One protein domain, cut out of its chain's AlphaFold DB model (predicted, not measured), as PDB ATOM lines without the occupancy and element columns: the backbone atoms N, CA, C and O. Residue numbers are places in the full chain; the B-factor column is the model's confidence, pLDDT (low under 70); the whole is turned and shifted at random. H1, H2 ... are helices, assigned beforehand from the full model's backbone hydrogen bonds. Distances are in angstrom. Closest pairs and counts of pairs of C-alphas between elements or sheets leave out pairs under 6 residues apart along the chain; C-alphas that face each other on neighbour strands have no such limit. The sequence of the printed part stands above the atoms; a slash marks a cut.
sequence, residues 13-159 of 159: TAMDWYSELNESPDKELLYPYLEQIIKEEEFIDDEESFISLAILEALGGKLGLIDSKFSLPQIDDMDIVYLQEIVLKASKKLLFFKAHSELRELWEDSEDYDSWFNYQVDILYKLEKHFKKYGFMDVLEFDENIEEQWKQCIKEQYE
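AT A GLANCE: This is residues 13 to 159 of the 159 residues of an uncharacterized protein of Myroides profundi (UniProt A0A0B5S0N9). Three long helices, H3, H4 and H6, make the core of a rounded body, slanted across one another with their centres in a triangle. H1 and H2 pack on H3, H2 covering H4 as well; the short H5 packs at the beginning of H3, and H7 crosses the last residues of H4. The printed part has 147 residues with seven named helices, H1 to H7 in order along the chain, and no named strand; the class is all helix. It is compact, with a radius of gyration of the C-alphas of 14.6 A and spans of 37 by 35 by 30 A.

HOW THE PARTS SIT: H6, residues 113 to 133, touches H4, residues 80 to 96, at a shallow tilt of 33 degrees, only just short of steep, opposite ways; their closest C-alphas, of Leu 124 and Leu 88, are 6.8 A apart. With residues 120 to 127 alone, H6 touches residues 53 to 60 of H3, residues 46 to 62, closest at the C-alphas of Leu 127 and Gly 60, 6.5 A. H3 is the hub, touching five helices. It touches H4 at a steep tilt of 45 degrees, opposite ways, with the C-alphas of Leu 56 and Val 87 closest at 6.1 A. H2, residues 31 to 39, touches H4, closest at the C-alphas of Ile 38 and Ala 90, 5.4 A, and H3, at those of Tyr 33 and Glu 48, 5.5 A. H1, residues 13 to 23, touches H3, with the C-alphas of Ala 14 and Ile 51 closest at 5.3 A, and is apart from H2. H5, residues 102 to 108, is about perpendicular to H3 at 77 degrees and touches it; the C-alphas of Asp 46 and Leu 103 are closest at 4.5 A. H7, residues 144 to 158, touches residues 92 to 96 of H4 alone, about perpendicular at 86 degrees, with the C-alphas of Ile 146 and Phe 96 closest at 5.7 A. In H1 to H7 every O i to N i+4 pair is within hydrogen-bond range.

IN THESE COORDINATES: H6 is 30.2 A from first to last C-alpha, H3 24.2 A, H4 24.1 A and H7 20.9 A. H1 begins at C-alpha 13, (8.689, 25.200, -11.924), and H7 ends at C-alpha 158, (-1.575, 24.773, -41.060). Residues 43 to 44 pair in parallel with residues 100 to 101.

THE WHOLE: The C-alphas of Ser 24 and Glu 159, 42.0 A apart, are the two farthest apart. The printed part has no cut. The link from H3 to H4, residues 63 to 79, is long. Residues 138 to 140 have pLDDT under 70; the mean of the printed part is 91.9.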
ATOM      1  N   THR A  13       8.438  23.748 -11.830       95.19
ATOM      2  CA  THR A  13       8.689  25.200 -11.924       95.19
ATOM      3  C   THR A  13       7.426  25.992 -12.269       95.19
ATOM      4  O   THR A  13       7.069  26.955 -11.590       95.19
ATOM      5  N   ALA A  14       6.699  25.569 -13.302       95.44
ATOM      6  CA  ALA A  14       5.459  26.217 -13.713       95.44
ATOM      7  C   ALA A  14       4.322  26.026 -12.700       95.44
ATOM      8  O   ALA A  14       3.478  26.910 -12.543       95.44
ATOM      9  N   MET A  15       4.275  24.876 -12.023       95.75
ATOM     10  CA  MET A  15       3.267  24.596 -11.000       95.75
ATOM     11  C   MET A  15       3.482  25.446  -9.745       95.75
ATOM     12  O   MET A  15       2.510  25.999  -9.224       95.75
ATOM     13  N   ASP A  16       4.729  25.593  -9.305       96.00
ATOM     14  CA  ASP A  16       5.108  26.427  -8.163       96.00
ATOM     15  C   ASP A  16       4.788  27.897  -8.446       96.00
ATOM     16  O   ASP A  16       4.069  28.537  -7.672       96.00
ATOM     17  N   TRP A  17       5.200  28.396  -9.615       96.94
ATOM     18  CA  TRP A  17       4.857  29.740 -10.077       96.94
ATOM     19  C   TRP A  17       3.337  29.971 -10.128       96.94
ATOM     20  O   TRP A  17       2.834  30.991  -9.654       96.94
ATOM     21  N   TYR A  18       2.565  29.020 -10.668       97.00
ATOM     22  CA  TYR A  18       1.108  29.161 -10.748       97.00
ATOM     23  C   TYR A  18       0.447  29.144  -9.369       97.00
ATOM     24  O   TYR A  18      -0.564  29.822  -9.159       97.00
ATOM     25  N   SER A  19       0.992  28.376  -8.425       96.31
ATOM     26  CA  SER A  19       0.529  28.383  -7.038       96.31
ATOM     27  C   SER A  19       0.736  29.762  -6.413       96.31
ATOM     28  O   SER A  19      -0.224  30.339  -5.902       96.31
ATOM     29  N   GLU A  20       1.939  30.331  -6.538       96.81
ATOM     30  CA  GLU A  20       2.255  31.680  -6.051       96.81
ATOM     31  C   GLU A  20       1.337  32.738  -6.679       96.81
ATOM     32  O   GLU A  20       0.735  33.553  -5.975       96.81
ATOM     33  N   LEU A  21       1.137  32.663  -7.998       96.62
ATOM     34  CA  LEU A  21       0.261  33.575  -8.727       96.62
ATOM     35  C   LEU A  21      -1.201  33.504  -8.261       96.62
ATOM     36  O   LEU A  21      -1.891  34.521  -8.266       96.62
ATOM     37  N   ASN A  22      -1.707  32.329  -7.879       95.31
ATOM     38  CA  ASN A  22      -3.072  32.211  -7.356       95.31
ATOM     39  C   ASN A  22      -3.196  32.677  -5.908       95.31
ATOM     40  O   ASN A  22      -4.256  33.176  -5.522       95.31
ATOM     41  N   GLU A  23      -2.153  32.490  -5.104       96.19
ATOM     42  CA  GLU A  23      -2.129  32.949  -3.718       96.19
ATOM     43  C   GLU A  23      -2.054  34.475  -3.632       96.19
ATOM     44  O   GLU A  23      -2.748  35.079  -2.809       96.19
ATOM     45  N   SER A  24      -1.256  35.098  -4.501       94.88
ATOM     46  CA  SER A  24      -1.070  36.548  -4.546       94.88
ATOM     47  C   SER A  24      -0.973  37.060  -5.992       94.88
ATOM     48  O   SER A  24       0.130  37.334  -6.467       94.88
ATOM     49  N   PRO A  25      -2.111  37.232  -6.698       94.94
ATOM     50  CA  PRO A  25      -2.118  37.685  -8.086       94.94
ATOM     51  C   PRO A  25      -1.477  39.068  -8.260       94.94
ATOM     52  O   PRO A  25      -2.066  40.086  -7.898       94.94
ATOM     53  N   ASP A  26      -0.288  39.104  -8.859       94.75
ATOM     54  CA  ASP A  26       0.460  40.331  -9.124       94.75
ATOM     55  C   ASP A  26       1.112  40.280 -10.514       94.75
ATOM     56  O   ASP A  26       1.547  39.234 -11.001       94.75
ATOM     57  N   LYS A  27       1.186  41.436 -11.171       94.25
ATOM     58  CA  LYS A  27       1.866  41.617 -12.454       94.25
ATOM     59  C   LYS A  27       3.383  41.422 -12.357       94.25
ATOM     60  O   LYS A  27       4.011  41.099 -13.366       94.25
ATOM     61  N   GLU A  28       3.961  41.591 -11.168       93.88
ATOM     62  CA  GLU A  28       5.377  41.310 -10.899       93.88
ATOM     63  C   GLU A  28       5.706  39.813 -11.035       93.88
ATOM     64  O   GLU A  28       6.860  39.457 -11.232       93.88
ATOM     65  N   LEU A  29       4.695  38.934 -11.039       95.88
ATOM     66  CA  LEU A  29       4.848  37.507 -11.346       95.88
ATOM     67  C   LEU A  29       4.719  37.199 -12.848       95.88
ATOM     68  O   LEU A  29       4.657  36.036 -13.236       95.88
ATOM     69  N   LEU A  30       4.639  38.221 -13.707       96.12
ATOM     70  CA  LEU A  30       4.468  38.072 -15.158       96.12
ATOM     71  C   LEU A  30       5.512  38.857 -15.942       96.12
ATOM     72  O   LEU A  30       6.255  38.291 -16.742       96.12
ATOM     73  N   TYR A  31       5.546  40.174 -15.733       95.56
ATOM     74  CA  TYR A  31       6.340  41.082 -16.556       95.56
ATOM     75  C   TYR A  31       7.845  40.823 -16.475       95.56
ATOM     76  O   TYR A  31       8.460  40.783 -17.541       95.56
ATOM     77  N   PRO A  32       8.450  40.592 -15.292       95.94
ATOM     78  CA  PRO A  32       9.891  40.373 -15.202       95.94
ATOM     79  C   PRO A  32      10.378  39.200 -16.058       95.94
ATOM     80  O   PRO A  32      11.303  39.383 -16.845       95.94
ATOM     81  N   TYR A  33       9.701  38.049 -15.993       96.31
ATOM     82  CA  TYR A  33      10.055  36.851 -16.765       96.31
ATOM     83  C   TYR A  33       9.983  37.094 -18.279       96.31
ATOM     84  O   TYR A  33      10.927  36.815 -19.019       96.31
ATOM     85  N   LEU A  34       8.884  37.695 -18.745       97.00
ATOM     86  CA  LEU A  34       8.668  37.971 -20.166       97.00
ATOM     87  C   LEU A  34       9.653  39.019 -20.698       97.00
ATOM     88  O   LEU A  34      10.204  38.871 -21.790       97.00
ATOM     89  N   GLU A  35       9.886  40.089 -19.938       95.06
ATOM     90  CA  GLU A  35      10.811  41.150 -20.331       95.06
ATOM     91  C   GLU A  35      12.266  40.689 -20.330       95.06
ATOM     92  O   GLU A  35      13.025  41.124 -21.197       95.06
ATOM     93  N   GLN A  36      12.657  39.833 -19.383       94.62
ATOM     94  CA  GLN A  36      13.995  39.251 -19.333       94.62
ATOM     95  C   GLN A  36      14.273  38.460 -20.609       94.62
ATOM     96  O   GLN A  36      15.240  38.764 -21.306       94.62
ATOM     97  N   ILE A  37      13.359  37.566 -21.005       95.38
ATOM     98  CA  ILE A  37      13.461  36.839 -22.277       95.38
ATOM     99  C   ILE A  37      13.589  37.801 -23.450       95.38
ATOM    100  O   ILE A  37      14.470  37.637 -24.291       95.38
ATOM    101  N   ILE A  38      12.735  38.825 -23.534       94.12
ATOM    102  CA  ILE A  38      12.745  39.771 -24.662       94.12
ATOM    103  C   ILE A  38      14.072  40.534 -24.753       94.12
ATOM    104  O   ILE A  38      14.537  40.777 -25.868       94.12
ATOM    105  N   LYS A  39      14.693  40.877 -23.622       93.19
ATOM    106  CA  LYS A  39      15.955  41.634 -23.562       93.19
ATOM    107  C   LYS A  39      17.204  40.766 -23.734       93.19
ATOM    108  O   LYS A  39      18.242  41.307 -24.083       93.19
ATOM    109  N   GLU A  40      17.104  39.459 -23.511       93.12
ATOM    110  CA  GLU A  40      18.255  38.551 -23.510       93.12
ATOM    111  C   GLU A  40      18.845  38.314 -24.910       93.12
ATOM    112  O   GLU A  40      18.122  37.999 -25.848       93.12
ATOM    113  N   GLU A  41      20.152  38.440 -25.094       91.31
ATOM    114  CA  GLU A  41      20.772  38.344 -26.427       91.31
ATOM    115  C   GLU A  41      21.631  37.090 -26.602       91.31
ATOM    116  O   GLU A  41      21.848  36.662 -27.739       91.31
ATOM    117  N   GLU A  42      22.063  36.460 -25.508       91.19
ATOM    118  CA  GLU A  42      23.058  35.385 -25.551       91.19
ATOM    119  C   GLU A  42      22.528  34.058 -25.006       91.19
ATOM    120  O   GLU A  42      22.742  33.015 -25.634       91.19
ATOM    121  N   PHE A  43      21.845  34.078 -23.861       93.75
ATOM    122  CA  PHE A  43      21.472  32.851 -23.158       93.75
ATOM    123  C   PHE A  43      20.164  32.995 -22.388       93.75
ATOM    124  O   PHE A  43      20.089  33.785 -21.451       93.75
ATOM    125  N   ILE A  44      19.165  32.189 -22.743       94.56
ATOM    126  CA  ILE A  44      17.901  32.099 -22.011       94.56
ATOM    127  C   ILE A  44      17.892  30.813 -21.180       94.56
ATOM    128  O   ILE A  44      17.974  29.714 -21.735       94.56
ATOM    129  N   ASP A  45      17.756  30.984 -19.870       94.00
ATOM    130  CA  ASP A  45      17.731  29.924 -18.859       94.00
ATOM    131  C   ASP A  45      16.381  29.176 -18.843       94.00
ATOM    132  O   ASP A  45      15.369  29.640 -19.402       94.00
ATOM    133  N   ASP A  46      16.377  27.956 -18.306       90.56
ATOM    134  CA  ASP A  46      15.207  27.084 -18.333       90.56
ATOM    135  C   ASP A  46      14.079  27.570 -17.414       90.56
ATOM    136  O   ASP A  46      12.908  27.441 -17.794       90.56
ATOM    137  N   GLU A  47      14.387  28.203 -16.279       92.94
ATOM    138  CA  GLU A  47      13.393  28.662 -15.305       92.94
ATOM    139  C   GLU A  47      12.476  29.737 -15.906       92.94
ATOM    140  O   GLU A  47      11.248  29.575 -15.951       92.94
ATOM    141  N   GLU A  48      13.051  30.809 -16.457       94.00
ATOM    142  CA  GLU A  48      12.299  31.885 -17.105       94.00
ATOM    143  C   GLU A  48      11.537  31.372 -18.325       94.00
ATOM    144  O   GLU A  48      10.422  31.834 -18.605       94.00
ATOM    145  N   SER A  49      12.117  30.403 -19.038       95.00
ATOM    146  CA  SER A  49      11.487  29.774 -20.195       95.00
ATOM    147  C   SER A  49      10.233  28.991 -19.798       95.00
ATOM    148  O   SER A  49       9.176  29.172 -20.415       95.00
ATOM    149  N   PHE A  50      10.314  28.164 -18.751       95.81
ATOM    150  CA  PHE A  50       9.175  27.409 -18.225       95.81
ATOM    151  C   PHE A  50       8.050  28.339 -17.783       95.81
ATOM    152  O   PHE A  50       6.899  28.154 -18.193       95.81
ATOM    153  N   ILE A  51       8.379  29.368 -17.000       97.12
ATOM    154  CA  ILE A  51       7.394  30.326 -16.488       97.12
ATOM    155  C   ILE A  51       6.746  31.099 -17.641       97.12
ATOM    156  O   ILE A  51       5.524  31.227 -17.698       97.12
ATOM    157  N   SER A  52       7.523  31.554 -18.622       97.38
ATOM    158  CA  SER A  52       6.989  32.344 -19.737       97.38
ATOM    159  C   SER A  52       6.054  31.550 -20.651       97.38
ATOM    160  O   SER A  52       5.028  32.077 -21.091       97.38
ATOM    161  N   LEU A  53       6.337  30.266 -20.887       97.44
ATOM    162  CA  LEU A  53       5.415  29.379 -21.605       97.44
ATOM    163  C   LEU A  53       4.187  29.011 -20.753       97.44
ATOM    164  O   LEU A  53       3.075  28.893 -21.279       97.44
ATOM    165  N   ALA A  54       4.331  28.897 -19.431       97.38
ATOM    166  CA  ALA A  54       3.190  28.736 -18.529       97.38
ATOM    167  C   ALA A  54       2.264  29.966 -18.552       97.38
ATOM    168  O   ALA A  54       1.040  29.811 -18.591       97.38
ATOM    169  N   ILE A  55       2.817  31.182 -18.632       98.00
ATOM    170  CA  ILE A  55       2.043  32.418 -18.827       98.00
ATOM    171  C   ILE A  55       1.281  32.381 -20.157       98.00
ATOM    172  O   ILE A  55       0.097  32.729 -20.184       98.00
ATOM    173  N   LEU A  56       1.922  31.939 -21.247       98.00
ATOM    174  CA  LEU A  56       1.274  31.762 -22.552       98.00
ATOM    175  C   LEU A  56       0.046  30.847 -22.442       98.00
ATOM    176  O   LEU A  56      -1.038  31.210 -22.908       98.00
ATOM    177  N   GLU A  57       0.194  29.689 -21.793       97.75
ATOM    178  CA  GLU A  57      -0.911  28.748 -21.596       97.75
ATOM    179  C   GLU A  57      -2.012  29.343 -20.702       97.75
ATOM    180  O   GLU A  57      -3.186  29.340 -21.081       97.75
ATOM    181  N   ALA A  58      -1.652  29.926 -19.555       97.31
ATOM    182  CA  ALA A  58      -2.604  30.529 -18.624       97.31
ATOM    183  C   ALA A  58      -3.402  31.676 -19.266       97.31
ATOM    184  O   ALA A  58      -4.614  31.805 -19.047       97.31
ATOM    185  N   LEU A  59      -2.749  32.508 -20.082       97.00
ATOM    186  CA  LEU A  59      -3.399  33.567 -20.852       97.00
ATOM    187  C   LEU A  59      -4.328  32.981 -21.922       97.00
ATOM    188  O   LEU A  59      -5.464  33.441 -22.060       97.00
ATOM    189  N   GLY A  60      -3.887  31.939 -22.630       96.25
ATOM    190  CA  GLY A  60      -4.719  31.184 -23.567       96.25
ATOM    191  C   GLY A  60      -5.985  30.633 -22.905       96.25
ATOM    192  O   GLY A  60      -7.077  30.771 -23.463       96.25
ATOM    193  N   GLY A  61      -5.859  30.084 -21.694       96.00
ATOM    194  CA  GLY A  61      -6.981  29.634 -20.870       96.00
ATOM    195  C   GLY A  61      -7.916  30.781 -20.471       96.00
ATOM    196  O   GLY A  61      -9.127  30.682 -20.662       96.00
ATOM    197  N   LYS A  62      -7.373  31.917 -20.005       94.94
ATOM    198  CA  LYS A  62      -8.160  33.116 -19.637       94.94
ATOM    199  C   LYS A  62      -8.994  33.646 -20.806       94.94
ATOM    200  O   LYS A  62     -10.133  34.069 -20.616       94.94
ATOM    201  N   LEU A  63      -8.426  33.634 -22.009       94.25
ATOM    202  CA  LEU A  63      -9.074  34.105 -23.235       94.25
ATOM    203  C   LEU A  63      -9.983  33.044 -23.885       94.25
ATOM    204  O   LEU A  63     -10.626  33.333 -24.895       94.25
ATOM    205  N   GLY A  64     -10.054  31.827 -23.331       94.69
ATOM    206  CA  GLY A  64     -10.850  30.724 -23.876       94.69
ATOM    207  C   GLY A  64     -10.347  30.208 -25.228       94.69
ATOM    208  O   GLY A  64     -11.133  29.708 -26.033       94.69
ATOM    209  N   LEU A  65      -9.051  30.370 -25.509       93.12
ATOM    210  CA  LEU A  65      -8.414  29.939 -26.758       93.12
ATOM    211  C   LEU A  65      -8.063  28.452 -26.739       93.12
ATOM    212  O   LEU A  65      -8.055  27.794 -27.781       93.12
ATOM    213  N   ILE A  66      -7.786  27.930 -25.550       93.31
ATOM    214  CA  ILE A  66      -7.461  26.532 -25.302       93.31
ATOM    215  C   ILE A  66      -8.295  26.005 -24.139       93.31
ATOM    216  O   ILE A  66      -8.697  26.759 -23.254       93.31
ATOM    217  N   ASP A  67      -8.535  24.698 -24.144       89.81
ATOM    218  CA  ASP A  67      -9.135  23.996 -23.014       89.81
ATOM    219  C   ASP A  67      -8.033  23.666 -21.998       89.81
ATOM    220  O   ASP A  67      -7.470  22.571 -22.003       89.81
ATOM    221  N   SER A  68      -7.659  24.662 -21.190       89.25
ATOM    222  CA  SER A  68      -6.729  24.480 -20.074       89.25
ATOM    223  C   SER A  68      -7.453  24.644 -18.744       89.25
ATOM    224  O   SER A  68      -8.306  25.516 -18.567       89.25
ATOM    225  N   LYS A  69      -7.081  23.796 -17.782       90.12
ATOM    226  CA  LYS A  69      -7.507  23.926 -16.381       90.12
ATOM    227  C   LYS A  69      -6.813  25.092 -15.682       90.12
ATOM    228  O   LYS A  69      -7.273  25.521 -14.628       90.12
ATOM    229  N   PHE A  70      -5.717  25.569 -16.262       93.06
ATOM    230  CA  PHE A  70      -4.898  26.642 -15.744       93.06
ATOM    231  C   PHE A  70      -5.239  27.907 -16.523       93.06
ATOM    232  O   PHE A  70      -5.005  28.014 -17.725       93.06
ATOM    233  N   SER A  71      -5.857  28.862 -15.839       95.06
ATOM    234  CA  SER A  71      -6.205  30.160 -16.415       95.06
ATOM    235  C   SER A  71      -5.580  31.268 -15.594       95.06
ATOM    236  O   SER A  71      -5.547  31.177 -14.364       95.06
ATOM    237  N   LEU A  72      -5.139  32.327 -16.263       94.50
ATOM    238  CA  LEU A  72      -4.566  33.488 -15.601       94.50
ATOM    239  C   LEU A  72      -5.632  34.159 -14.704       94.50
ATOM    240  O   LEU A  72      -6.691  34.562 -15.222       94.50
ATOM    241  N   PRO A  73      -5.383  34.301 -13.385       94.44
ATOM    242  CA  PRO A  73      -6.338  34.896 -12.458       94.44
ATOM    243  C   PRO A  73      -6.604  36.368 -12.790       94.44
ATOM    244  O   PRO A  73      -6.007  36.965 -13.696       94.44
ATOM    245  N   GLN A  74      -7.581  36.963 -12.112       92.94
ATOM    246  CA  GLN A  74      -7.776  38.405 -12.197       92.94
ATOM    247  C   GLN A  74      -6.631  39.104 -11.458       92.94
ATOM    248  O   GLN A  74      -6.409  38.834 -10.285       92.94
ATOM    249  N   ILE A  75      -5.932  39.987 -12.166       93.81
ATOM    250  CA  ILE A  75      -4.899  40.865 -11.619       93.81
ATOM    251  C   ILE A  75      -5.379  42.294 -11.847       93.81
ATOM    252  O   ILE A  75      -5.802  42.638 -12.958       93.81
ATOM    253  N   ASP A  76      -5.357  43.096 -10.791       89.94
ATOM    254  CA  ASP A  76      -5.814  44.480 -10.836       89.94
ATOM    255  C   ASP A  76      -4.878  45.345 -11.698       89.94
ATOM    256  O   ASP A  76      -3.671  45.114 -11.765       89.94
ATOM    257  N   ASP A  77      -5.455  46.329 -12.396       87.69
ATOM    258  CA  ASP A  77      -4.742  47.274 -13.272       87.69
ATOM    259  C   ASP A  77      -3.865  46.632 -14.370       87.69
ATOM    260  O   ASP A  77      -2.931  47.244 -14.894       87.69
ATOM    261  N   MET A  78      -4.173  45.393 -14.757       91.56
ATOM    262  CA  MET A  78      -3.479  44.699 -15.836       91.56
ATOM    263  C   MET A  78      -3.938  45.187 -17.214       91.56
ATOM    264  O   MET A  78      -5.105  45.052 -17.590       91.56
ATOM    265  N   ASP A  79      -2.987  45.654 -18.021       91.56
ATOM    266  CA  ASP A  79      -3.202  45.878 -19.448       91.56
ATOM    267  C   ASP A  79      -3.112  44.547 -20.214       91.56
ATOM    268  O   ASP A  79      -2.036  44.042 -20.532       91.56
ATOM    269  N   ILE A  80      -4.276  43.964 -20.507       90.50
ATOM    270  CA  ILE A  80      -4.400  42.694 -21.237       90.50
ATOM    271  C   ILE A  80      -3.899  42.797 -22.685       90.50
ATOM    272  O   ILE A  80      -3.517  41.781 -23.271       90.50
ATOM    273  N   VAL A  81      -3.917  43.986 -23.296       90.88
ATOM    274  CA  VAL A  81      -3.401  44.171 -24.659       90.88
ATOM    275  C   VAL A  81      -1.879  44.136 -24.623       90.88
ATOM    276  O   VAL A  81      -1.285  43.351 -25.362       90.88
ATOM    277  N   TYR A  82      -1.270  44.895 -23.710       91.69
ATOM    278  CA  TYR A  82       0.179  44.872 -23.506       91.69
ATOM    279  C   TYR A  82       0.673  43.475 -23.110       91.69
ATOM    280  O   TYR A  82       1.638  42.986 -23.690       91.69
ATOM    281  N   LEU A  83      -0.029  42.784 -22.202       94.06
ATOM    282  CA  LEU A  83       0.324  41.418 -21.809       94.06
ATOM    283  C   LEU A  83       0.330  40.456 -23.006       94.06
ATOM    284  O   LEU A  83       1.273  39.687 -23.167       94.06
ATOM    285  N   GLN A  84      -0.696  40.500 -23.861       94.25
ATOM    286  CA  GLN A  84      -0.725  39.675 -25.073       94.25
ATOM    287  C   GLN A  84       0.468  39.974 -25.987       94.25
ATOM    288  O   GLN A  84       1.094  39.040 -26.480       94.25
ATOM    289  N   GLU A  85       0.813  41.248 -26.186       92.81
ATOM    290  CA  GLU A  85       1.965  41.648 -26.998       92.81
ATOM    291  C   GLU A  85       3.276  41.036 -26.486       92.81
ATOM    292  O   GLU A  85       3.998  40.389 -27.250       92.81
ATOM    293  N   ILE A  86       3.597  41.229 -25.207       94.69
ATOM    294  CA  ILE A  86       4.872  40.749 -24.664       94.69
ATOM    295  C   ILE A  86       4.917  39.220 -24.583       94.69
ATOM    296  O   ILE A  86       5.970  38.639 -24.827       94.69
ATOM    297  N   VAL A  87       3.784  38.552 -24.336       96.62
ATOM    298  CA  VAL A  87       3.696  37.085 -24.349       96.62
ATOM    299  C   VAL A  87       3.956  36.557 -25.756       96.62
ATOM    300  O   VAL A  87       4.718  35.601 -25.910       96.62
ATOM    301  N   LEU A  88       3.391  37.193 -26.790       94.81
ATOM    302  CA  LEU A  88       3.678  36.847 -28.185       94.81
ATOM    303  C   LEU A  88       5.173  37.004 -28.495       94.81
ATOM    304  O   LEU A  88       5.768  36.102 -29.082       94.81
ATOM    305  N   LYS A  89       5.784  38.124 -28.089       94.19
ATOM    306  CA  LYS A  89       7.212  38.401 -28.319       94.19
ATOM    307  C   LYS A  89       8.115  37.392 -27.609       94.19
ATOM    308  O   LYS A  89       8.958  36.779 -28.260       94.19
ATOM    309  N   ALA A  90       7.919  37.192 -26.306       96.00
ATOM    310  CA  ALA A  90       8.729  36.285 -25.499       96.00
ATOM    311  C   ALA A  90       8.602  34.832 -25.978       96.00
ATOM    312  O   ALA A  90       9.612  34.166 -26.187       96.00
ATOM    313  N   SER A  91       7.380  34.360 -26.248       96.38
ATOM    314  CA  SER A  91       7.148  32.978 -26.691       96.38
ATOM    315  C   SER A  91       7.750  32.707 -28.068       96.38
ATOM    316  O   SER A  91       8.425  31.699 -28.257       96.38
ATOM    317  N   LYS A  92       7.567  33.619 -29.037       95.19
ATOM    318  CA  LYS A  92       8.217  33.500 -30.353       95.19
ATOM    319  C   LYS A  92       9.733  33.473 -30.210       95.19
ATOM    320  O   LYS A  92      10.394  32.668 -30.862       95.19
ATOM    321  N   LYS A  93      10.280  34.329 -29.344       94.75
ATOM    322  CA  LYS A  93      11.711  34.338 -29.072       94.75
ATOM    323  C   LYS A  93      12.172  33.002 -28.518       94.75
ATOM    324  O   LYS A  93      13.046  32.427 -29.134       94.75
ATOM    325  N   LEU A  94      11.550  32.459 -27.475       95.00
ATOM    326  CA  LEU A  94      11.911  31.142 -26.932       95.00
ATOM    327  C   LEU A  94      11.972  30.037 -27.992       95.00
ATOM    328  O   LEU A  94      12.916  29.252 -28.012       95.00
ATOM    329  N   LEU A  95      10.997  29.994 -28.901       94.12
ATOM    330  CA  LEU A  95      10.944  28.957 -29.932       94.12
ATOM    331  C   LEU A  95      12.030  29.136 -31.004       94.12
ATOM    332  O   LEU A  95      12.655  28.159 -31.417       94.12
ATOM    333  N   PHE A  96      12.298  30.373 -31.425       93.88
ATOM    334  CA  PHE A  96      13.149  30.674 -32.586       93.88
ATOM    335  C   PHE A  96      14.450  31.410 -32.237       93.88
ATOM    336  O   PHE A  96      15.121  31.957 -33.118       93.88
ATOM    337  N   PHE A  97      14.832  31.443 -30.957       92.50
ATOM    338  CA  PHE A  97      16.044  32.116 -30.499       92.50
ATOM    339  C   PHE A  97      17.268  31.465 -31.135       92.50
ATOM    340  O   PHE A  97      17.442  30.255 -31.038       92.50
ATOM    341  N   LYS A  98      18.120  32.234 -31.812       87.06
ATOM    342  CA  LYS A  98      19.282  31.659 -32.512       87.06
ATOM    343  C   LYS A  98      20.429  31.273 -31.591       87.06
ATOM    344  O   LYS A  98      21.243  30.442 -31.979       87.06
ATOM    345  N   ALA A  99      20.533  31.947 -30.451       91.00
ATOM    346  CA  ALA A  99      21.541  31.644 -29.455       91.00
ATOM    347  C   ALA A  99      21.035  30.522 -28.533       91.00
ATOM    348  O   ALA A  99      20.187  29.716 -28.929       91.00
ATOM    349  N   HIS A 100      21.578  30.450 -27.325       91.12
ATOM    350  CA  HIS A 100      21.324  29.344 -26.416       91.12
ATOM    351  C   HIS A 100      19.998  29.535 -25.678       91.12
ATOM    352  O   HIS A 100      19.755  30.578 -25.072       91.12
ATOM    353  N   SER A 101      19.133  28.527 -25.749       93.06
ATOM    354  CA  SER A 101      17.923  28.421 -24.933       93.06
ATOM    355  C   SER A 101      17.970  27.068 -24.253       93.06
ATOM    356  O   SER A 101      17.760  26.047 -24.907       93.06
ATOM    357  N   GLU A 102      18.261  27.069 -22.957       93.38
ATOM    358  CA  GLU A 102      18.473  25.838 -22.198       93.38
ATOM    359  C   GLU A 102      17.231  24.943 -22.242       93.38
ATOM    360  O   GLU A 102      17.334  23.751 -22.530       93.38
ATOM    361  N   LEU A 103      16.035  25.524 -22.083       93.69
ATOM    362  CA  LEU A 103      14.789  24.770 -22.197       93.69
ATOM    363  C   LEU A 103      14.647  24.086 -23.563       93.69
ATOM    364  O   LEU A 103      14.238  22.926 -23.627       93.69
ATOM    365  N   ARG A 104      14.958  24.793 -24.657       93.50
ATOM    366  CA  ARG A 104      14.836  24.217 -25.999       93.50
ATOM    367  C   ARG A 104      15.858  23.106 -26.206       93.50
ATOM    368  O   ARG A 104      15.471  22.051 -26.687       93.50
ATOM    369  N   GLU A 105      17.107  23.320 -25.806       93.81
ATOM    370  CA  GLU A 105      18.168  22.306 -25.876       93.81
ATOM    371  C   GLU A 105      17.762  21.034 -25.113       93.81
ATOM    372  O   GLU A 105      17.877  19.926 -25.634       93.81
ATOM    373  N   LEU A 106      17.176  21.182 -23.921       92.25
ATOM    374  CA  LEU A 106      16.702  20.048 -23.130       92.25
ATOM    375  C   LEU A 106      15.549  19.280 -23.798       92.25
ATOM    376  O   LEU A 106      15.493  18.054 -23.688       92.25
ATOM    377  N   TRP A 107      14.631  19.969 -24.487       93.75
ATOM    378  CA  TRP A 107      13.578  19.297 -25.253       93.75
ATOM    379  C   TRP A 107      14.103  18.683 -26.550       93.75
ATOM    380  O   TRP A 107      13.650  17.594 -26.893       93.75
ATOM    381  N   GLU A 108      15.038  19.326 -27.252       92.94
ATOM    382  CA  GLU A 108      15.679  18.806 -28.475       92.94
ATOM    383  C   GLU A 108      16.414  17.484 -28.217       92.94
ATOM    384  O   GLU A 108      16.407  16.593 -29.068       92.94
ATOM    385  N   ASP A 109      16.973  17.322 -27.017       92.00
ATOM    386  CA  ASP A 109      17.605  16.081 -26.561       92.00
ATOM    387  C   ASP A 109      16.594  14.997 -26.112       92.00
ATOM    388  O   ASP A 109      16.990  13.880 -25.758       92.00
ATOM    389  N   SER A 110      15.290  15.292 -26.124       92.12
ATOM    390  CA  SER A 110      14.215  14.388 -25.693       92.12
ATOM    391  C   SER A 110      13.434  13.775 -26.865       92.12
ATOM    392  O   SER A 110      13.387  14.313 -27.969       92.12
ATOM    393  N   GLU A 111      12.737  12.662 -26.616       91.75
ATOM    394  CA  GLU A 111      11.846  12.037 -27.613       91.75
ATOM    395  C   GLU A 111      10.531  12.815 -27.824       91.75
ATOM    396  O   GLU A 111       9.824  12.579 -28.804       91.75
ATOM    397  N   ASP A 112      10.207  13.750 -26.926       92.81
ATOM    398  CA  ASP A 112       8.946  14.497 -26.912       92.81
ATOM    399  C   ASP A 112       9.065  15.901 -27.529       92.81
ATOM    400  O   ASP A 112       8.102  16.671 -27.472       92.81
ATOM    401  N   TYR A 113      10.205  16.235 -28.150       93.94
ATOM    402  CA  TYR A 113      10.454  17.550 -28.754       93.94
ATOM    403  C   TYR A 113       9.307  18.013 -29.656       93.94
ATOM    404  O   TYR A 113       8.753  19.092 -29.455       93.94
ATOM    405  N   ASP A 114       8.908  17.177 -30.620       93.69
ATOM    406  CA  ASP A 114       7.856  17.521 -31.575       93.69
ATOM    407  C   ASP A 114       6.519  17.769 -30.862       93.69
ATOM    408  O   ASP A 114       5.768  18.674 -31.228       93.69
ATOM    409  N   SER A 115       6.206  16.985 -29.827       95.56
ATOM    410  CA  SER A 115       4.985  17.147 -29.031       95.56
ATOM    411  C   SER A 115       4.998  18.465 -28.259       95.56
ATOM    412  O   SER A 115       4.009  19.202 -28.291       95.56
ATOM    413  N   TRP A 116       6.120  18.780 -27.607       95.81
ATOM    414  CA  TRP A 116       6.324  20.038 -26.890       95.81
ATOM    415  C   TRP A 116       6.237  21.236 -27.840       95.81
ATOM    416  O   TRP A 116       5.439  22.147 -27.612       95.81
ATOM    417  N   PHE A 117       6.992  21.216 -28.938       95.75
ATOM    418  CA  PHE A 117       7.071  22.320 -29.890       95.75
ATOM    419  C   PHE A 117       5.708  22.603 -30.531       95.75
ATOM    420  O   PHE A 117       5.228  23.738 -30.505       95.75
ATOM    421  N   ASN A 118       5.025  21.564 -31.024       95.12
ATOM    422  CA  ASN A 118       3.694  21.708 -31.617       95.12
ATOM    423  C   ASN A 118       2.663  22.232 -30.612       95.12
ATOM    424  O   ASN A 118       1.766  22.986 -30.997       95.12
ATOM    425  N   TYR A 119       2.783  21.853 -29.337       95.94
ATOM    426  CA  TYR A 119       1.924  22.375 -28.279       95.94
ATOM    427  C   TYR A 119       2.115  23.885 -28.094       95.94
ATOM    428  O   TYR A 119       1.126  24.621 -28.075       95.94
ATOM    429  N   GLN A 120       3.363  24.369 -28.053       96.56
ATOM    430  CA  GLN A 120       3.632  25.809 -27.949       96.56
ATOM    431  C   GLN A 120       3.127  26.576 -29.171       96.56
ATOM    432  O   GLN A 120       2.460  27.606 -29.027       96.56
ATOM    433  N   VAL A 121       3.401  26.061 -30.374       95.88
ATOM    434  CA  VAL A 121       2.975  26.684 -31.634       95.88
ATOM    435  C   VAL A 121       1.454  26.796 -31.711       95.88
ATOM    436  O   VAL A 121       0.951  27.844 -32.114       95.88
ATOM    437  N   ASP A 122       0.706  25.779 -31.277       95.69
ATOM    438  CA  ASP A 122      -0.760  25.816 -31.316       95.69
ATOM    439  C   ASP A 122      -1.350  26.910 -30.418       95.69
ATOM    440  O   ASP A 122      -2.219  27.678 -30.856       95.69
ATOM    441  N   ILE A 123      -0.861  27.037 -29.179       96.25
ATOM    442  CA  ILE A 123      -1.321  28.090 -28.261       96.25
ATOM    443  C   ILE A 123      -0.954  29.464 -28.826       96.25
ATOM    444  O   ILE A 123      -1.799  30.365 -28.891       96.25
ATOM    445  N   LEU A 124       0.288  29.609 -29.287       95.69
ATOM    446  CA  LEU A 124       0.823  30.851 -29.828       95.69
ATOM    447  C   LEU A 124       0.073  31.303 -31.087       95.69
ATOM    448  O   LEU A 124      -0.289  32.476 -31.206       95.69
ATOM    449  N   TYR A 125      -0.242  30.377 -31.992       94.88
ATOM    450  CA  TYR A 125      -1.027  30.637 -33.197       94.88
ATOM    451  C   TYR A 125      -2.432  31.137 -32.859       94.88
ATOM    452  O   TYR A 125      -2.915  32.120 -33.435       94.88
ATOM    453  N   LYS A 126      -3.100  30.492 -31.898       95.12
ATOM    454  CA  LYS A 126      -4.437  30.899 -31.445       95.12
ATOM    455  C   LYS A 126      -4.412  32.276 -30.792       95.12
ATOM    456  O   LYS A 126      -5.298  33.086 -31.084       95.12
ATOM    457  N   LEU A 127      -3.405  32.554 -29.964       94.38
ATOM    458  CA  LEU A 127      -3.208  33.859 -29.337       94.38
ATOM    459  C   LEU A 127      -2.962  34.946 -30.383       94.38
ATOM    460  O   LEU A 127      -3.627  35.980 -30.363       94.38
ATOM    461  N   GLU A 128      -2.079  34.697 -31.347       92.75
ATOM    462  CA  GLU A 128      -1.776  35.648 -32.412       92.75
ATOM    463  C   GLU A 128      -3.010  35.928 -33.277       92.75
ATOM    464  O   GLU A 128      -3.336  37.081 -33.562       92.75
ATOM    465  N   LYS A 129      -3.753  34.891 -33.670       92.00
ATOM    466  CA  LYS A 129      -4.994  35.038 -34.441       92.00
ATOM    467  C   LYS A 129      -6.057  35.815 -33.667       92.00
ATOM    468  O   LYS A 129      -6.758  36.642 -34.258       92.00
ATOM    469  N   HIS A 130      -6.180  35.552 -32.366       91.50
ATOM    470  CA  HIS A 130      -7.040  36.323 -31.478       91.50
ATOM    471  C   HIS A 130      -6.611  37.792 -31.474       91.50
ATOM    472  O   HIS A 130      -7.422  38.652 -31.793       91.50
ATOM    473  N   PHE A 131      -5.334  38.077 -31.233       88.44
ATOM    474  CA  PHE A 131      -4.790  39.431 -31.184       88.44
ATOM    475  C   PHE A 131      -4.967  40.198 -32.512       88.44
ATOM    476  O   PHE A 131      -5.460  41.330 -32.516       88.44
ATOM    477  N   LYS A 132      -4.696  39.548 -33.657       87.50
ATOM    478  CA  LYS A 132      -4.933  40.081 -35.018       87.50
ATOM    479  C   LYS A 132      -6.386  40.488 -35.235       87.50
ATOM    480  O   LYS A 132      -6.647  41.542 -35.810       87.50
ATOM    481  N   LYS A 133      -7.344  39.685 -34.761       86.50
ATOM    482  CA  LYS A 133      -8.783  39.957 -34.919       86.50
ATOM    483  C   LYS A 133      -9.205  41.299 -34.308       86.50
ATOM    484  O   LYS A 133     -10.168  41.892 -34.791       86.50
ATOM    485  N   TYR A 134      -8.506  41.775 -33.279       82.31
ATOM    486  CA  TYR A 134      -8.800  43.051 -32.620       82.31
ATOM    487  C   TYR A 134      -7.993  44.239 -33.168       82.31
ATOM    488  O   TYR A 134      -8.167  45.353 -32.684       82.31
ATOM    489  N   GLY A 135      -7.163  44.038 -34.201       74.88
ATOM    490  CA  GLY A 135      -6.446  45.118 -34.890       74.88
ATOM    491  C   GLY A 135      -5.222  45.662 -34.147       74.88
ATOM    492  O   GLY A 135      -4.744  46.740 -34.477       74.88
ATOM    493  N   PHE A 136      -4.704  44.937 -33.152       73.81
ATOM    494  CA  PHE A 136      -3.543  45.370 -32.361       73.81
ATOM    495  C   PHE A 136      -2.189  44.933 -32.950       73.81
ATOM    496  O   PHE A 136      -1.141  45.324 -32.450       73.81
ATOM    497  N   MET A 137      -2.196  44.132 -34.020       70.69
ATOM    498  CA  MET A 137      -0.983  43.538 -34.596       70.69
ATOM    499  C   MET A 137      -0.120  44.535 -35.383       70.69
ATOM    500  O   MET A 137       1.097  44.386 -35.423       70.69
ATOM    501  N   ASP A 138      -0.735  45.544 -36.006       59.12
ATOM    502  CA  ASP A 138      -0.089  46.398 -37.020       59.12
ATOM    503  C   ASP A 138       0.959  47.375 -36.451       59.12
ATOM    504  O   ASP A 138       1.606  48.099 -37.202       59.12
ATOM    505  N   VAL A 139       1.126  47.404 -35.125       57.56
ATOM    506  CA  VAL A 139       2.043  48.307 -34.404       57.56
ATOM    507  C   VAL A 139       3.181  47.533 -33.723       57.56
ATOM    508  O   VAL A 139       4.056  48.130 -33.103       57.56
ATOM    509  N   LEU A 140       3.188  46.200 -33.825       68.06
ATOM    510  CA  LEU A 140       4.178  45.374 -33.147       68.06
ATOM    511  C   LEU A 140       5.457  45.236 -33.969       68.06
ATOM    512  O   LEU A 140       5.462  44.645 -35.048       68.06
ATOM    513  N   GLU A 141       6.561  45.723 -33.410       72.62
ATOM    514  CA  GLU A 141       7.902  45.409 -33.892       72.62
ATOM    515  C   GLU A 141       8.352  44.067 -33.310       72.62
ATOM    516  O   GLU A 141       8.410  43.886 -32.090       72.62
ATOM    517  N   PHE A 142       8.659  43.126 -34.195       75.50
ATOM    518  CA  PHE A 142       9.274  41.847 -33.872       75.50
ATOM    519  C   PHE A 142      10.633  41.760 -34.568       75.50
ATOM    520  O   PHE A 142      10.869  42.439 -35.569       75.50
ATOM    521  N   ASP A 143      11.505  40.889 -34.069       83.31
ATOM    522  CA  ASP A 143      12.711  40.507 -34.799       83.31
ATOM    523  C   ASP A 143      12.314  39.890 -36.152       83.31
ATOM    524  O   ASP A 143      11.550  38.920 -36.210       83.31
ATOM    525  N   GLU A 144      12.810  40.475 -37.247       85.44
ATOM    526  CA  GLU A 144      12.439  40.080 -38.610       85.44
ATOM    527  C   GLU A 144      12.729  38.602 -38.885       85.44
ATOM    528  O   GLU A 144      11.971  37.942 -39.598       85.44
ATOM    529  N   ASN A 145      13.804  38.068 -38.305       87.69
ATOM    530  CA  ASN A 145      14.181  36.682 -38.504       87.69
ATOM    531  C   ASN A 145      13.261  35.729 -37.739       87.69
ATOM    532  O   ASN A 145      12.840  34.715 -38.295       87.69
ATOM    533  N   ILE A 146      12.920  36.068 -36.493       89.88
ATOM    534  CA  ILE A 146      11.950  35.301 -35.701       89.88
ATOM    535  C   ILE A 146      10.587  35.293 -36.409       89.88
ATOM    536  O   ILE A 146       9.950  34.246 -36.500       89.88
ATOM    537  N   GLU A 147      10.151  36.423 -36.971       89.56
ATOM    538  CA  GLU A 147       8.898  36.488 -37.732       89.56
ATOM    539  C   GLU A 147       8.922  35.673 -39.024       89.56
ATOM    540  O   GLU A 147       7.902  35.096 -39.405       89.56
ATOM    541  N   GLU A 148      10.053  35.632 -39.726       90.12
ATOM    542  CA  GLU A 148      10.206  34.807 -40.923       90.12
ATOM    543  C   GLU A 148      10.096  33.316 -40.580       90.12
ATOM    544  O   GLU A 148       9.294  32.607 -41.197       90.12
ATOM    545  N   GLN A 149      10.815  32.863 -39.546       90.81
ATOM    546  CA  GLN A 149      10.740  31.482 -39.058       90.81
ATOM    547  C   GLN A 149       9.331  31.129 -38.574       90.81
ATOM    548  O   GLN A 149       8.798  30.080 -38.932       90.81
ATOM    549  N   TRP A 150       8.684  32.035 -37.836       92.94
ATOM    550  CA  TRP A 150       7.306  31.857 -37.388       92.94
ATOM    551  C   TRP A 150       6.336  31.673 -38.558       92.94
ATOM    552  O   TRP A 150       5.544  30.731 -38.575       92.94
ATOM    553  N   LYS A 151       6.407  32.538 -39.578       90.19
ATOM    554  CA  LYS A 151       5.547  32.437 -40.769       90.19
ATOM    555  C   LYS A 151       5.779  31.138 -41.533       90.19
ATOM    556  O   LYS A 151       4.814  30.556 -42.025       90.19
ATOM    557  N   GLN A 152       7.030  30.696 -41.637       90.88
ATOM    558  CA  GLN A 152       7.356  29.419 -42.260       90.88
ATOM    559  C   GLN A 152       6.768  28.246 -41.463       90.88
ATOM    560  O   GLN A 152       6.082  27.412 -42.048       90.88
ATOM    561  N   CYS A 153       6.953  28.230 -40.143       90.75
ATOM    562  CA  CYS A 153       6.411  27.204 -39.250       90.75
ATOM    563  C   CYS A 153       4.881  27.097 -39.363       90.75
ATOM    564  O   CYS A 153       4.342  26.015 -39.594       90.75
ATOM    565  N   ILE A 154       4.170  28.229 -39.306       91.50
ATOM    566  CA  ILE A 154       2.707  28.244 -39.449       91.50
ATOM    567  C   ILE A 154       2.257  27.737 -40.814       91.50
ATOM    568  O   ILE A 154       1.259  27.022 -40.900       91.50
ATOM    569  N   LYS A 155       2.987  28.083 -41.875       88.69
ATOM    570  CA  LYS A 155       2.696  27.588 -43.215       88.69
ATOM    571  C   LYS A 155       2.837  26.069 -43.300       88.69
ATOM    572  O   LYS A 155       1.984  25.422 -43.882       88.69
ATOM    573  N   GLU A 156       3.884  25.499 -42.720       87.25
ATOM    574  CA  GLU A 156       4.123  24.051 -42.756       87.25
ATOM    575  C   GLU A 156       3.115  23.257 -41.908       87.25
ATOM    576  O   GLU A 156       2.774  22.128 -42.257       87.25
ATOM    577  N   GLN A 157       2.624  23.841 -40.812       84.75
ATOM    578  CA  GLN A 157       1.735  23.161 -39.866       84.75
ATOM    579  C   GLN A 157       0.237  23.332 -40.178       84.75
ATOM    580  O   GLN A 157      -0.565  22.474 -39.794       84.75
ATOM    581  N   TYR A 158      -0.162  24.418 -40.854       79.81
ATOM    582  CA  TYR A 158      -1.575  24.773 -41.060       79.81
ATOM    583  C   TYR A 158      -1.997  25.030 -42.524       79.81
ATOM    584  O   TYR A 158      -3.197  25.234 -42.743       79.81
ATOM    585  N   GLU A 159      -1.089  25.015 -43.512       71.00
ATOM    586  CA  GLU A 159      -1.415  25.049 -44.960       71.00
ATOM    587  C   GLU A 159      -1.140  23.707 -45.654       71.00
ATOM    588  O   GLU A 159      -1.988  23.311 -46.490       71.00
TER     589      GLU A 159